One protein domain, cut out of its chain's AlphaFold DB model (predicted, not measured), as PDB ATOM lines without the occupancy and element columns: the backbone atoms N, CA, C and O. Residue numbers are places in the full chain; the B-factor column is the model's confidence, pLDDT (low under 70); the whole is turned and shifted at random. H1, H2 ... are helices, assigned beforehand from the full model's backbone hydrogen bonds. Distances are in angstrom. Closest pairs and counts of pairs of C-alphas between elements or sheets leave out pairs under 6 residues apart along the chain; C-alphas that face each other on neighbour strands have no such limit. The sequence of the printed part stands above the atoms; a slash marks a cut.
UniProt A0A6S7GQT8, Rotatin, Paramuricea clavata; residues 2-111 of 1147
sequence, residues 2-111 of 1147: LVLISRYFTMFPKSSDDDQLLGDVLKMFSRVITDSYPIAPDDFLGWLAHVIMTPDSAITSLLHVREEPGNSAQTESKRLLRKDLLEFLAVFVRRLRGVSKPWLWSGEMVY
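Overview. This is residues 2 to 111 of the 1147 residues of the protein "Rotatin" of Paramuricea clavata (UniProt A0A6S7GQT8). Two long helices, H2 and H5, run side by side the same way as a slab, and a group of three short helices, H1, H3 and H4, lies along one side of that pair. After H5 a tail without named elements, residues 98 to 111, folds back near H3. The printed part has 110 residues and five named helices, H1 to H5 in order, with no named strand; the class is all helix. It is compact, with a radius of gyration of the C-alphas of 14.6 A, and elongated, spanning 47 by 29 by 24 A.

Arrangement. H1, residues 2 to 10, is close to but not clearly touching H2, residues 16 to 34; the closest C-alphas, Tyr 8 and Leu 22, are 6.9 A apart. H1 touches residues 51 to 52 of H3, residues 42 to 53, at a shallow tilt of 28 degrees, the same way; the closest C-alphas, Phe 9 and Ile 52, are 6.8 A apart. H3 and H4, residues 58 to 63, touch only at the corner, closest at C-alphas 52 and 59, 6.4 A. H2 touches H5, residues 72 to 97, at a shallow tilt of 19 degrees, closest at C-alphas Gly 23 and Leu 81, 5.3 A. H1 and H5 are apart. Every O i to N i+4 pair is within hydrogen-bond range in H2, H3 and H4; in H5 21 of 22 are, in H1 2 of 5, beside 3 of 6 O i to N i+3 pairs.

Along the chain. H1 begins at C-alpha 2, (-14.305, 33.344, -8.159). H2 is 26.8 A long, H3 16.0 A. H5 is 37.6 A long and ends at C-alpha 97, (-14.828, 30.067, -30.034).

Size, cuts and confidence. The C-alphas farthest apart, Gly 70 and Ser 100, are 47.1 A apart. The printed part has no cut and no long link. The mean pLDDT of the printed part is 71.4; residues 34 to 41, 64 to 76 and 97 to 110 are among those under 70.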
ATOM      1  N   LEU A   2     -13.208  33.466  -7.173       61.88
ATOM      2  CA  LEU A   2     -14.305  33.344  -8.159       61.88
ATOM      3  C   LEU A   2     -15.712  33.648  -7.588       61.88
ATOM      4  O   LEU A   2     -16.450  34.412  -8.188       61.88
ATOM      5  N   VAL A   3     -16.037  33.177  -6.376       63.88
ATOM      6  CA  VAL A   3     -17.320  33.459  -5.675       63.88
ATOM      7  C   VAL A   3     -17.521  34.940  -5.287       63.88
ATOM      8  O   VAL A   3     -18.646  35.386  -5.075       63.88
ATOM      9  N   LEU A   4     -16.444  35.724  -5.174       65.00
ATOM     10  CA  LEU A   4     -16.527  37.181  -4.986       65.00
ATOM     11  C   LEU A   4     -16.722  37.890  -6.331       65.00
ATOM     12  O   LEU A   4     -17.481  38.847  -6.404       65.00
ATOM     13  N   ILE A   5     -16.079  37.386  -7.387       69.94
ATOM     14  CA  ILE A   5     -16.187  37.913  -8.752       69.94
ATOM     15  C   ILE A   5     -17.584  37.659  -9.334       69.94
ATOM     16  O   ILE A   5     -18.165  38.571  -9.913       69.94
ATOM     17  N   SER A   6     -18.168  36.470  -9.132       72.56
ATOM     18  CA  SER A   6     -19.507  36.145  -9.647       72.56
ATOM     19  C   SER A   6     -20.578  37.130  -9.180       72.56
ATOM     20  O   SER A   6     -21.507  37.403  -9.928       72.56
ATOM     21  N   ARG A   7     -20.424  37.729  -7.989       75.06
ATOM     22  CA  ARG A   7     -21.367  38.732  -7.467       75.06
ATOM     23  C   ARG A   7     -21.510  39.964  -8.362       75.06
ATOM     24  O   ARG A   7     -22.598  40.521  -8.397       75.06
ATOM     25  N   TYR A   8     -20.472  40.359  -9.102       75.56
ATOM     26  CA  TYR A   8     -20.566  41.467 -10.062       75.56
ATOM     27  C   TYR A   8     -21.427  41.114 -11.285       75.56
ATOM     28  O   TYR A   8     -22.010  42.001 -11.892       75.56
ATOM     29  N   PHE A   9     -21.545  39.826 -11.621       75.19
ATOM     30  CA  PHE A   9     -22.312  39.337 -12.772       75.19
ATOM     31  C   PHE A   9     -23.704  38.787 -12.403       75.19
ATOM     32  O   PHE A   9     -24.550  38.620 -13.279       75.19
ATOM     33  N   THR A  10     -23.970  38.523 -11.116       73.62
ATOM     34  CA  THR A  10     -25.277  38.048 -10.619       73.62
ATOM     35  C   THR A  10     -26.128  39.133  -9.951       73.62
ATOM     36  O   THR A  10     -27.269  38.859  -9.592       73.62
ATOM     37  N   MET A  11     -25.594  40.336  -9.722       79.19
ATOM     38  CA  MET A  11     -26.313  41.441  -9.072       79.19
ATOM     39  C   MET A  11     -26.669  42.523 -10.093       79.19
ATOM     40  O   MET A  11     -25.826  42.930 -10.883       79.19
ATOM     41  N   PHE A  12     -27.908  43.012 -10.054       77.31
ATOM     42  CA  PHE A  12     -28.367  44.088 -10.936       77.31
ATOM     43  C   PHE A  12     -27.974  45.474 -10.365       77.31
ATOM     44  O   PHE A  12     -28.263  45.720  -9.184       77.31
ATOM     45  N   PRO A  13     -27.345  46.373 -11.149       80.88
ATOM     46  CA  PRO A  13     -26.932  47.705 -10.695       80.88
ATOM     47  C   PRO A  13     -28.142  48.602 -10.391       80.88
ATOM     48  O   PRO A  13     -29.176  48.527 -11.061       80.88
ATOM     49  N   LYS A  14     -28.046  49.442  -9.351       78.44
ATOM     50  CA  LYS A  14     -29.172  50.277  -8.879       78.44
ATOM     51  C   LYS A  14     -28.912  51.779  -9.003       78.44
ATOM     52  O   LYS A  14     -29.872  52.548  -9.072       78.44
ATOM     53  N   SER A  15     -27.651  52.188  -9.054       81.62
ATOM     54  CA  SER A  15     -27.187  53.570  -9.190       81.62
ATOM     55  C   SER A  15     -26.287  53.749 -10.420       81.62
ATOM     56  O   SER A  15     -25.761  52.777 -10.954       81.62
ATOM     57  N   SER A  16     -26.073  55.000 -10.842       78.38
ATOM     58  CA  SER A  16     -25.111  55.346 -11.904       78.38
ATOM     59  C   SER A  16     -23.681  54.909 -11.580       78.38
ATOM     60  O   SER A  16     -22.906  54.593 -12.479       78.38
ATOM     61  N   ASP A  17     -23.340  54.874 -10.292       81.75
ATOM     62  CA  ASP A  17     -22.010  54.503  -9.817       81.75
ATOM     63  C   ASP A  17     -21.826  52.976  -9.886       81.75
ATOM     64  O   ASP A  17     -20.744  52.500 -10.235       81.75
ATOM     65  N   ASP A  18     -22.898  52.202  -9.648       82.69
ATOM     66  CA  ASP A  18     -22.920  50.756  -9.912       82.69
ATOM     67  C   ASP A  18     -22.779  50.465 -11.416       82.69
ATOM     68  O   ASP A  18     -22.052  49.542 -11.791       82.69
ATOM     69  N   ASP A  19     -23.450  51.251 -12.276       82.12
ATOM     70  CA  ASP A  19     -23.349  51.114 -13.735       82.12
ATOM     71  C   ASP A  19     -21.894  51.317 -14.198       82.12
ATOM     72  O   ASP A  19     -21.345  50.499 -14.940       82.12
ATOM     73  N   GLN A  20     -21.238  52.384 -13.720       84.44
ATOM     74  CA  GLN A  20     -19.846  52.680 -14.065       84.44
ATOM     75  C   GLN A  20     -18.877  51.618 -13.520       84.44
ATOM     76  O   GLN A  20     -17.990  51.169 -14.250       84.44
ATOM     77  N   LEU A  21     -19.064  51.171 -12.272       85.19
ATOM     78  CA  LEU A  21     -18.244  50.122 -11.664       85.19
ATOM     79  C   LEU A  21     -18.326  48.807 -12.451       85.19
ATOM     80  O   LEU A  21     -17.299  48.164 -12.678       85.19
ATOM     81  N   LEU A  22     -19.524  48.412 -12.895       85.50
ATOM     82  CA  LEU A  22     -19.691  47.217 -13.722       85.50
ATOM     83  C   LEU A  22     -19.041  47.394 -15.105       85.50
ATOM     84  O   LEU A  22     -18.362  46.478 -15.568       85.50
ATOM     85  N   GLY A  23     -19.157  48.574 -15.725       84.06
ATOM     86  CA  GLY A  23     -18.468  48.907 -16.981       84.06
ATOM     87  C   GLY A  23     -16.938  48.799 -16.888       84.06
ATOM     88  O   GLY A  23     -16.294  48.240 -17.781       84.06
ATOM     89  N   ASP A  24     -16.339  49.263 -15.789       85.44
ATOM     90  CA  ASP A  24     -14.893  49.147 -15.555       85.44
ATOM     91  C   ASP A  24     -14.457  47.697 -15.269       85.44
ATOM     92  O   ASP A  24     -13.406  47.258 -15.752       85.44
ATOM     93  N   VAL A  25     -15.284  46.912 -14.565       86.62
ATOM     94  CA  VAL A  25     -15.073  45.464 -14.388       86.62
ATOM     95  C   VAL A  25     -15.111  44.739 -15.739       86.62
ATOM     96  O   VAL A  25     -14.197  43.969 -16.036       86.62
ATOM     97  N   LEU A  26     -16.103  45.018 -16.591       86.06
ATOM     98  CA  LEU A  26     -16.218  44.440 -17.936       86.06
ATOM     99  C   LEU A  26     -14.972  44.746 -18.785       86.06
ATOM    100  O   LEU A  26     -14.365  43.829 -19.338       86.06
ATOM    101  N   LYS A  27     -14.502  46.002 -18.793       84.69
ATOM    102  CA  LYS A  27     -13.253  46.407 -19.471       84.69
ATOM    103  C   LYS A  27     -12.014  45.702 -18.916       84.69
ATOM    104  O   LYS A  27     -11.111  45.362 -19.685       84.69
ATOM    105  N   MET A  28     -11.950  45.462 -17.604       85.19
ATOM    106  CA  MET A  28     -10.871  44.681 -16.993       85.19
ATOM    107  C   MET A  28     -10.887  43.233 -17.501       85.19
ATOM    108  O   MET A  28      -9.846  42.737 -17.937       85.19
ATOM    109  N   PHE A  29     -12.050  42.571 -17.507       82.25
ATOM    110  CA  PHE A  29     -12.170  41.210 -18.035       82.25
ATOM    111  C   PHE A  29     -11.858  41.150 -19.536       82.25
ATOM    112  O   PHE A  29     -11.076  40.285 -19.928       82.25
ATOM    113  N   SER A  30     -12.327  42.103 -20.353       82.38
ATOM    114  CA  SER A  30     -11.937  42.212 -21.768       82.38
ATOM    115  C   SER A  30     -10.417  42.235 -21.943       82.38
ATOM    116  O   SER A  30      -9.891  41.484 -22.760       82.38
ATOM    117  N   ARG A  31      -9.671  43.015 -21.145       77.44
ATOM    118  CA  ARG A  31      -8.195  43.052 -21.219       77.44
ATOM    119  C   ARG A  31      -7.535  41.743 -20.783       77.44
ATOM    120  O   ARG A  31      -6.609  41.290 -21.450       77.44
ATOM    121  N   VAL A  32      -8.026  41.108 -19.715       76.44
ATOM    122  CA  VAL A  32      -7.546  39.782 -19.264       76.44
ATOM    123  C   VAL A  32      -7.751  38.719 -20.350       76.44
ATOM    124  O   VAL A  32      -6.894  37.862 -20.544       76.44
ATOM    125  N   ILE A  33      -8.864  38.806 -21.077       74.25
ATOM    126  CA  ILE A  33      -9.287  37.866 -22.123       74.25
ATOM    127  C   ILE A  33      -8.627  38.174 -23.487       74.25
ATOM    128  O   ILE A  33      -8.468  37.273 -24.316       74.25
ATOM    129  N   THR A  34      -8.191  39.416 -23.729       67.12
ATOM    130  CA  THR A  34      -7.644  39.849 -25.031       67.12
ATOM    131  C   THR A  34      -6.121  39.999 -25.047       67.12
ATOM    132  O   THR A  34      -5.504  39.446 -25.956       67.12
ATOM    133  N   ASP A  35      -5.516  40.668 -24.057       49.56
ATOM    134  CA  ASP A  35      -4.261  41.419 -24.271       49.56
ATOM    135  C   ASP A  35      -3.081  41.107 -23.325       49.56
ATOM    136  O   ASP A  35      -2.008  41.678 -23.517       49.56
ATOM    137  N   SER A  36      -3.227  40.307 -22.256       44.09
ATOM    138  CA  SER A  36      -2.210  40.332 -21.171       44.09
ATOM    139  C   SER A  36      -1.753  39.010 -20.549       44.09
ATOM    140  O   SER A  36      -0.786  39.041 -19.791       44.09
ATOM    141  N   TYR A  37      -2.366  37.862 -20.853       49.06
ATOM    142  CA  TYR A  37      -1.910  36.569 -20.320       49.06
ATOM    143  C   TYR A  37      -1.870  35.476 -21.395       49.06
ATOM    144  O   TYR A  37      -2.835  35.334 -22.150       49.06
ATOM    145  N   PRO A  38      -0.798  34.662 -21.455       48.97
ATOM    146  CA  PRO A  38      -0.836  33.419 -22.203       48.97
ATOM    147  C   PRO A  38      -1.778  32.448 -21.481       48.97
ATOM    148  O   PRO A  38      -1.485  32.006 -20.376       48.97
ATOM    149  N   ILE A  39      -2.885  32.107 -22.147       57.09
ATOM    150  CA  ILE A  39      -3.844  31.062 -21.755       57.09
ATOM    151  C   ILE A  39      -4.612  31.391 -20.457       57.09
ATOM    152  O   ILE A  39      -4.219  31.032 -19.349       57.09
ATOM    153  N   ALA A  40      -5.791  32.002 -20.607       62.62
ATOM    154  CA  ALA A  40      -6.839  31.864 -19.597       62.62
ATOM    155  C   ALA A  40      -7.296  30.386 -19.580       62.62
ATOM    156  O   ALA A  40      -7.603  29.873 -20.658       62.62
ATOM    157  N   PRO A  41      -7.335  29.689 -18.426       69.38
ATOM    158  CA  PRO A  41      -7.676  28.264 -18.390       69.38
ATOM    159  C   PRO A  41      -9.063  27.965 -18.973       69.38
ATOM    160  O   PRO A  41     -10.011  28.703 -18.696       69.38
ATOM    161  N   ASP A  42      -9.206  26.850 -19.695       70.38
ATOM    162  CA  ASP A  42     -10.489  26.380 -20.243       70.38
ATOM    163  C   ASP A  42     -11.584  26.318 -19.162       70.38
ATOM    164  O   ASP A  42     -12.696  26.792 -19.387       70.38
ATOM    165  N   ASP A  43     -11.247  25.845 -17.956       72.44
ATOM    166  CA  ASP A  43     -12.155  25.828 -16.800       72.44
ATOM    167  C   ASP A  43     -12.599  27.239 -16.374       72.44
ATOM    168  O   ASP A  43     -13.753  27.459 -16.019       72.44
ATOM    169  N   PHE A  44     -11.704  28.229 -16.418       78.75
ATOM    170  CA  PHE A  44     -12.060  29.610 -16.087       78.75
ATOM    171  C   PHE A  44     -13.001  30.210 -17.141       78.75
ATOM    172  O   PHE A  44     -13.944  30.919 -16.787       78.75
ATOM    173  N   LEU A  45     -12.784  29.895 -18.420       78.50
ATOM    174  CA  LEU A  45     -13.651  30.331 -19.514       78.50
ATOM    175  C   LEU A  45     -15.023  29.640 -19.470       78.50
ATOM    176  O   LEU A  45     -16.036  30.324 -19.603       78.50
ATOM    177  N   GLY A  46     -15.074  28.330 -19.205       77.12
ATOM    178  CA  GLY A  46     -16.322  27.578 -19.032       77.12
ATOM    179  C   GLY A  46     -17.123  28.026 -17.805       77.12
ATOM    180  O   GLY A  46     -18.339  28.205 -17.892       77.12
ATOM    181  N   TRP A  47     -16.447  28.311 -16.686       83.00
ATOM    182  CA  TRP A  47     -17.065  28.926 -15.506       83.00
ATOM    183  C   TRP A  47     -17.679  30.287 -15.835       83.00
ATOM    184  O   TRP A  47     -18.837  30.547 -15.502       83.00
ATOM    185  N   LEU A  48     -16.908  31.154 -16.496       80.81
ATOM    186  CA  LEU A  48     -17.343  32.501 -16.846       80.81
ATOM    187  C   LEU A  48     -18.531  32.449 -17.820       80.81
ATOM    188  O   LEU A  48     -19.495  33.191 -17.646       80.81
ATOM    189  N   ALA A  49     -18.519  31.509 -18.770       78.50
ATOM    190  CA  ALA A  49     -19.618  31.280 -19.705       78.50
ATOM    191  C   ALA A  49     -20.888  30.821 -18.976       78.50
ATOM    192  O   ALA A  49     -21.959  31.380 -19.203       78.50
ATOM    193  N   HIS A  50     -20.770  29.882 -18.032       79.00
ATOM    194  CA  HIS A  50     -21.887  29.442 -17.195       79.00
ATOM    195  C   HIS A  50     -22.485  30.589 -16.355       79.00
ATOM    196  O   HIS A  50     -23.706  30.745 -16.317       79.00
ATOM    197  N   VAL A  51     -21.650  31.432 -15.733       79.19
ATOM    198  CA  VAL A  51     -22.113  32.591 -14.941       79.19
ATOM    199  C   VAL A  51     -22.821  33.641 -15.809       79.19
ATOM    200  O   VAL A  51     -23.817  34.213 -15.373       79.19
ATOM    201  N   ILE A  52     -22.328  33.891 -17.026       78.38
ATOM    202  CA  ILE A  52     -22.860  34.931 -17.920       78.38
ATOM    203  C   ILE A  52     -24.144  34.485 -18.634       78.38
ATOM    204  O   ILE A  52     -25.104  35.254 -18.713       78.38
ATOM    205  N   MET A  53     -24.160  33.257 -19.158       75.75
ATOM    206  CA  MET A  53     -25.174  32.779 -20.110       75.75
ATOM    207  C   MET A  53     -26.349  32.038 -19.457       75.75
ATOM    208  O   MET A  53     -27.244  31.590 -20.162       75.75
ATOM    209  N   THR A  54     -26.371  31.892 -18.129       74.06
ATOM    210  CA  THR A  54     -27.530  31.319 -17.420       74.06
ATOM    211  C   THR A  54     -28.777  32.197 -17.647       74.06
ATOM    212  O   THR A  54     -28.665  33.415 -17.496       74.06
ATOM    213  N   PRO A  55     -29.955  31.622 -17.979       61.03
ATOM    214  CA  PRO A  55     -31.116  32.385 -18.459       61.03
ATOM    215  C   PRO A  55     -31.619  33.504 -17.525       61.03
ATOM    216  O   PRO A  55     -32.046  34.546 -18.018       61.03
ATOM    217  N   ASP A  56     -31.479  33.358 -16.202       64.75
ATOM    218  CA  ASP A  56     -31.891  34.360 -15.199       64.75
ATOM    219  C   ASP A  56     -30.739  35.262 -14.691       64.75
ATOM    220  O   ASP A  56     -30.783  35.777 -13.569       64.75
ATOM    221  N   SER A  57     -29.654  35.428 -15.457       71.38
ATOM    222  CA  SER A  57     -28.518  36.251 -15.019       71.38
ATOM    223  C   SER A  57     -28.856  37.752 -14.964       71.38
ATOM    224  O   SER A  57     -29.738  38.272 -15.659       71.38
ATOM    225  N   ALA A  58     -28.108  38.509 -14.151       72.12
ATOM    226  CA  ALA A  58     -28.226  39.967 -14.176       72.12
ATOM    227  C   ALA A  58     -27.775  40.541 -15.532       72.12
ATOM    228  O   ALA A  58     -28.232  41.612 -15.916       72.12
ATOM    229  N   ILE A  59     -26.938  39.814 -16.284       74.81
ATOM    230  CA  ILE A  59     -26.476  40.193 -17.624       74.81
ATOM    231  C   ILE A  59     -27.590  40.042 -18.665       74.81
ATOM    232  O   ILE A  59     -27.823  40.991 -19.412       74.81
ATOM    233  N   THR A  60     -28.315  38.916 -18.703       70.50
ATOM    234  CA  THR A  60     -29.476  38.770 -19.605       70.50
ATOM    235  C   THR A  60     -30.544  39.811 -19.271       70.50
ATOM    236  O   THR A  60     -31.062  40.476 -20.166       70.50
ATOM    237  N   SER A  61     -30.769  40.078 -17.981       72.56
ATOM    238  CA  SER A  61     -31.651  41.162 -17.521       72.56
ATOM    239  C   SER A  61     -31.183  42.562 -17.963       72.56
ATOM    240  O   SER A  61     -32.004  43.393 -18.351       72.56
ATOM    241  N   LEU A  62     -29.871  42.838 -17.935       74.75
ATOM    242  CA  LEU A  62     -29.280  44.115 -18.366       74.75
ATOM    243  C   LEU A  62     -29.392  44.353 -19.877       74.75
ATOM    244  O   LEU A  62     -29.522  45.502 -20.304       74.75
ATOM    245  N   LEU A  63     -29.398  43.292 -20.690       71.69
ATOM    246  CA  LEU A  63     -29.629  43.405 -22.132       71.69
ATOM    247  C   LEU A  63     -31.042  43.918 -22.461       71.69
ATOM    248  O   LEU A  63     -31.206  44.562 -23.493       71.69
ATOM    249  N   HIS A  64     -32.029  43.691 -21.587       66.06
ATOM    250  CA  HIS A  64     -33.453  43.967 -21.833       66.06
ATOM    251  C   HIS A  64     -34.004  45.247 -21.180       66.06
ATOM    252  O   HIS A  64     -35.210  45.495 -21.241       66.06
ATOM    253  N   VAL A  65     -33.166  46.070 -20.542       63.28
ATOM    254  CA  VAL A  65     -33.640  47.248 -19.796       63.28
ATOM    255  C   VAL A  65     -34.348  48.241 -20.724       63.28
ATOM    256  O   VAL A  65     -33.765  48.768 -21.672       63.28
ATOM    257  N   ARG A  66     -35.626  48.504 -20.432       54.84
ATOM    258  CA  ARG A  66     -36.453  49.491 -21.134       54.84
ATOM    259  C   ARG A  66     -36.207  50.880 -20.540       54.84
ATOM    260  O   ARG A  66     -36.080  51.022 -19.325       54.84
ATOM    261  N   GLU A  67     -36.128  51.897 -21.389       54.47
ATOM    262  CA  GLU A  67     -35.938  53.279 -20.943       54.47
ATOM    263  C   GLU A  67     -37.242  53.824 -20.343       54.47
ATOM    264  O   GLU A  67     -38.235  54.008 -21.045       54.47
ATOM    265  N   GLU A  68     -37.242  54.075 -19.033       47.72
ATOM    266  CA  GLU A  68     -38.328  54.773 -18.336       47.72
ATOM    267  C   GLU A  68     -38.229  56.290 -18.617       47.72
ATOM    268  O   GLU A  68     -37.175  56.892 -18.369       47.72
ATOM    269  N   PRO A  69     -39.292  56.949 -19.115       41.00
ATOM    270  CA  PRO A  69     -39.253  58.372 -19.434       41.00
ATOM    271  C   PRO A  69     -39.279  59.226 -18.155       41.00
ATOM    272  O   PRO A  69     -40.342  59.535 -17.620       41.00
ATOM    273  N   GLY A  70     -38.104  59.656 -17.678       49.09
ATOM    274  CA  GLY A  70     -38.039  60.603 -16.556       49.09
ATOM    275  C   GLY A  70     -36.665  61.037 -16.034       49.09
ATOM    276  O   GLY A  70     -36.609  62.063 -15.363       49.09
ATOM    277  N   ASN A  71     -35.564  60.319 -16.308       53.50
ATOM    278  CA  ASN A  71     -34.295  60.545 -15.589       53.50
ATOM    279  C   ASN A  71     -33.045  60.477 -16.502       53.50
ATOM    280  O   ASN A  71     -32.321  59.483 -16.525       53.50
ATOM    281  N   SER A  72     -32.776  61.550 -17.257       55.69
ATOM    282  CA  SER A  72     -31.798  61.571 -18.368       55.69
ATOM    283  C   SER A  72     -30.381  61.089 -18.022       55.69
ATOM    284  O   SER A  72     -29.779  60.362 -18.809       55.69
ATOM    285  N   ALA A  73     -29.850  61.440 -16.847       55.84
ATOM    286  CA  ALA A  73     -28.507  61.025 -16.427       55.84
ATOM    287  C   ALA A  73     -28.395  59.507 -16.177       55.84
ATOM    288  O   ALA A  73     -27.364  58.907 -16.472       55.84
ATOM    289  N   GLN A  74     -29.466  58.883 -15.673       58.28
ATOM    290  CA  GLN A  74     -29.519  57.444 -15.393       58.28
ATOM    291  C   GLN A  74     -29.859  56.620 -16.648       58.28
ATOM    292  O   GLN A  74     -29.586  55.422 -16.698       58.28
ATOM    293  N   THR A  75     -30.445  57.246 -17.672       65.38
ATOM    294  CA  THR A  75     -30.611  56.636 -18.999       65.38
ATOM    295  C   THR A  75     -29.266  56.541 -19.725       65.38
ATOM    296  O   THR A  75     -28.917  55.476 -20.230       65.38
ATOM    297  N   GLU A  76     -28.459  57.610 -19.712       69.81
ATOM    298  CA  GLU A  76     -27.161  57.625 -20.405       69.81
ATOM    299  C   GLU A  76     -26.113  56.709 -19.734       69.81
ATOM    300  O   GLU A  76     -25.372  56.022 -20.440       69.81
ATOM    301  N   SER A  77     -26.083  56.601 -18.392       74.12
ATOM    302  CA  SER A  77     -25.188  55.649 -17.697       74.12
ATOM    303  C   SER A  77     -25.468  54.198 -18.102       74.12
ATOM    304  O   SER A  77     -24.547  53.452 -18.440       74.12
ATOM    305  N   LYS A  78     -26.750  53.820 -18.163       74.69
ATOM    306  CA  LYS A  78     -27.196  52.486 -18.587       74.69
ATOM    307  C   LYS A  78     -26.920  52.207 -20.060       74.69
ATOM    308  O   LYS A  78     -26.559  51.082 -20.404       74.69
ATOM    309  N   ARG A  79     -27.040  53.215 -20.926       73.31
ATOM    310  CA  ARG A  79     -26.690  53.107 -22.349       73.31
ATOM    311  C   ARG A  79     -25.199  52.821 -22.544       73.31
ATOM    312  O   ARG A  79     -24.845  51.908 -23.291       73.31
ATOM    313  N   LEU A  80     -24.332  53.543 -21.828       76.06
ATOM    314  CA  LEU A  80     -22.884  53.309 -21.842       76.06
ATOM    315  C   LEU A  80     -22.523  51.923 -21.285       76.06
ATOM    316  O   LEU A  80     -21.779  51.192 -21.938       76.06
ATOM    317  N   LEU A  81     -23.119  51.518 -20.156       82.06
ATOM    318  CA  LEU A  81     -22.954  50.170 -19.601       82.06
ATOM    319  C   LEU A  81     -23.369  49.081 -20.603       82.06
ATOM    320  O   LEU A  81     -22.646  48.103 -20.776       82.06
ATOM    321  N   ARG A  82     -24.513  49.234 -21.287       77.31
ATOM    322  CA  ARG A  82     -24.995  48.252 -22.273       77.31
ATOM    323  C   ARG A  82     -24.042  48.120 -23.460       77.31
ATOM    324  O   ARG A  82     -23.829  47.009 -23.940       77.31
ATOM    325  N   LYS A  83     -23.435  49.226 -23.901       76.25
ATOM    326  CA  LYS A  83     -22.384  49.205 -24.923       76.25
ATOM    327  C   LYS A  83     -21.136  48.463 -24.429       76.25
ATOM    328  O   LYS A  83     -20.688  47.545 -25.108       76.25
ATOM    329  N   ASP A  84     -20.611  48.825 -23.256       81.06
ATOM    330  CA  ASP A  84     -19.434  48.171 -22.661       81.06
ATOM    331  C   ASP A  84     -19.671  46.661 -22.445       81.06
ATOM    332  O   ASP A  84     -18.768  45.845 -22.642       81.06
ATOM    333  N   LEU A  85     -20.903  46.280 -22.086       84.38
ATOM    334  CA  LEU A  85     -21.348  44.896 -21.939       84.38
ATOM    335  C   LEU A  85     -21.358  44.146 -23.276       84.38
ATOM    336  O   LEU A  85     -20.811  43.049 -23.342       84.38
ATOM    337  N   LEU A  86     -21.938  44.711 -24.339       78.88
ATOM    338  CA  LEU A  86     -21.942  44.079 -25.664       78.88
ATOM    339  C   LEU A  86     -20.527  43.964 -26.258       78.88
ATOM    340  O   LEU A  86     -20.191  42.929 -26.826       78.88
ATOM    341  N   GLU A  87     -19.674  44.976 -26.069       79.31
ATOM    342  CA  GLU A  87     -18.265  44.940 -26.490       79.31
ATOM    343  C   GLU A  87     -17.490  43.827 -25.756       79.31
ATOM    344  O   GLU A  87     -16.781  43.036 -26.384       79.31
ATOM    345  N   PHE A  88     -17.693  43.689 -24.438       85.25
ATOM    346  CA  PHE A  88     -17.163  42.568 -23.656       85.25
ATOM    347  C   PHE A  88     -17.701  41.211 -24.132       85.25
ATOM    348  O   PHE A  88     -16.919  40.273 -24.292       85.25
ATOM    349  N   LEU A  89     -19.009  41.087 -24.381       81.62
ATOM    350  CA  LEU A  89     -19.629  39.834 -24.822       81.62
ATOM    351  C   LEU A  89     -19.101  39.387 -26.193       81.62
ATOM    352  O   LEU A  89     -18.762  38.214 -26.345       81.62
ATOM    353  N   ALA A  90     -18.940  40.301 -27.154       75.62
ATOM    354  CA  ALA A  90     -18.363  39.993 -28.464       75.62
ATOM    355  C   ALA A  90     -16.920  39.466 -28.338       75.62
ATOM    356  O   ALA A  90     -16.575  38.422 -28.899       75.62
ATOM    357  N   VAL A  91     -16.087  40.145 -27.539       78.50
ATOM    358  CA  VAL A  91     -14.708  39.725 -27.228       78.50
ATOM    359  C   VAL A  91     -14.675  38.362 -26.528       78.50
ATOM    360  O   VAL A  91     -13.874  37.491 -26.884       78.50
ATOM    361  N   PHE A  92     -15.556  38.156 -25.550       80.19
ATOM    362  CA  PHE A  92     -15.626  36.935 -24.760       80.19
ATOM    363  C   PHE A  92     -16.062  35.730 -25.601       80.19
ATOM    364  O   PHE A  92     -15.356  34.722 -25.614       80.19
ATOM    365  N   VAL A  93     -17.151  35.839 -26.371       76.62
ATOM    366  CA  VAL A  93     -17.625  34.754 -27.251       76.62
ATOM    367  C   VAL A  93     -16.588  34.424 -28.328       76.62
ATOM    368  O   VAL A  93     -16.319  33.245 -28.566       76.62
ATOM    369  N   ARG A  94     -15.920  35.426 -28.917       74.81
ATOM    370  CA  ARG A  94     -14.816  35.203 -29.869       74.81
ATOM    371  C   ARG A  94     -13.667  34.401 -29.252       74.81
ATOM    372  O   ARG A  94     -13.090  33.534 -29.911       74.81
ATOM    373  N   ARG A  95     -13.341  34.642 -27.976       74.25
ATOM    374  CA  ARG A  95     -12.333  33.856 -27.243       74.25
ATOM    375  C   ARG A  95     -12.834  32.470 -26.834       74.25
ATOM    376  O   ARG A  95     -12.063  31.525 -26.983       74.25
ATOM    377  N   LEU A  96     -14.105  32.311 -26.449       72.06
ATOM    378  CA  LEU A  96     -14.730  30.989 -26.273       72.06
ATOM    379  C   LEU A  96     -14.639  30.172 -27.572       72.06
ATOM    380  O   LEU A  96     -14.161  29.047 -27.569       72.06
ATOM    381  N   ARG A  97     -14.978  30.741 -28.731       68.06
ATOM    382  CA  ARG A  97     -14.828  30.067 -30.034       68.06
ATOM    383  C   ARG A  97     -13.376  29.667 -30.364       68.06
ATOM    384  O   ARG A  97     -13.137  28.780 -31.183       68.06
ATOM    385  N   GLY A  98     -12.392  30.303 -29.729       60.47
ATOM    386  CA  GLY A  98     -10.971  29.988 -29.873       60.47
ATOM    387  C   GLY A  98     -10.522  28.685 -29.198       60.47
ATOM    388  O   GLY A  98      -9.482  28.153 -29.592       60.47
ATOM    389  N   VAL A  99     -11.279  28.170 -28.226       63.19
ATOM    390  CA  VAL A  99     -10.883  27.089 -27.305       63.19
ATOM    391  C   VAL A  99     -11.631  25.779 -27.615       63.19
ATOM    392  O   VAL A  99     -12.712  25.795 -28.199       63.19
ATOM    393  N   SER A 100     -11.056  24.617 -27.271       54.00
ATOM    394  CA  SER A 100     -11.551  23.318 -27.767       54.00
ATOM    395  C   SER A 100     -12.784  22.756 -27.044       54.00
ATOM    396  O   SER A 100     -13.502  21.967 -27.660       54.00
ATOM    397  N   LYS A 101     -13.010  23.071 -25.758       64.31
ATOM    398  CA  LYS A 101     -14.160  22.570 -24.967       64.31
ATOM    399  C   LYS A 101     -14.825  23.600 -24.015       64.31
ATOM    400  O   LYS A 101     -15.297  23.200 -22.956       64.31
ATOM    401  N   PRO A 102     -14.921  24.905 -24.331       57.38
ATOM    402  CA  PRO A 102     -15.288  25.929 -23.344       57.38
ATOM    403  C   PRO A 102     -16.802  26.096 -23.160       57.38
ATOM    404  O   PRO A 102     -17.247  26.694 -22.189       57.38
ATOM    405  N   TRP A 103     -17.604  25.548 -24.077       66.25
ATOM    406  CA  TRP A 103     -19.063  25.472 -23.962       66.25
ATOM    407  C   TRP A 103     -19.522  24.292 -23.096       66.25
ATOM    408  O   TRP A 103     -20.714  24.009 -23.037       66.25
ATOM    409  N   LEU A 104     -18.589  23.605 -22.428       66.31
ATOM    410  CA  LEU A 104     -18.857  22.575 -21.435       66.31
ATOM    411  C   LEU A 104     -18.392  23.069 -20.066       66.31
ATOM    412  O   LEU A 104     -17.215  23.365 -19.874       66.31
ATOM    413  N   TRP A 105     -19.303  23.098 -19.096       68.19
ATOM    414  CA  TRP A 105     -18.984  23.376 -17.698       68.19
ATOM    415  C   TRP A 105     -19.498  22.232 -16.827       68.19
ATOM    416  O   TRP A 105     -20.661  21.841 -16.914       68.19
ATOM    417  N   SER A 106     -18.625  21.636 -16.008       64.88
ATOM    418  CA  SER A 106     -18.937  20.447 -15.186       64.88
ATOM    419  C   SER A 106     -19.547  19.245 -15.945       64.88
ATOM    420  O   SER A 106     -20.155  18.371 -15.336       64.88
ATOM    421  N   GLY A 107     -19.358  19.170 -17.268       60.69
ATOM    422  CA  GLY A 107     -19.924  18.128 -18.136       60.69
ATOM    423  C   GLY A 107     -21.288  18.462 -18.757       60.69
ATOM    424  O   GLY A 107     -21.753  17.702 -19.603       60.69
ATOM    425  N   GLU A 108     -21.898  19.597 -18.404       61.16
ATOM    426  CA  GLU A 108     -23.110  20.113 -19.050       61.16
ATOM    427  C   GLU A 108     -22.768  21.147 -20.133       61.16
ATOM    428  O   GLU A 108     -21.800  21.899 -20.006       61.16
ATOM    429  N   MET A 109     -23.581  21.206 -21.193       63.69
ATOM    430  CA  MET A 109     -23.496  22.269 -22.197       63.69
ATOM    431  C   MET A 109     -23.974  23.602 -21.610       63.69
ATOM    432  O   MET A 109     -25.046  23.678 -21.009       63.69
ATOM    433  N   VAL A 110     -23.197  24.659 -21.835       68.19
ATOM    434  CA  VAL A 110     -23.574  26.045 -21.532       68.19
ATOM    435  C   VAL A 110     -24.764  26.456 -22.410       68.19
ATOM    436  O   VAL A 110     -24.839  26.066 -23.575       68.19
ATOM    437  N   TYR A 111     -25.671  27.257 -21.843       70.12
ATOM    438  CA  TYR A 111     -26.959  27.724 -22.382       70.12
ATOM    439  C   TYR A 111     -26.859  28.659 -23.614       70.12
ATOM    440  O   TYR A 111     -27.437  29.744 -23.651       70.12
TER     441      TYR A 111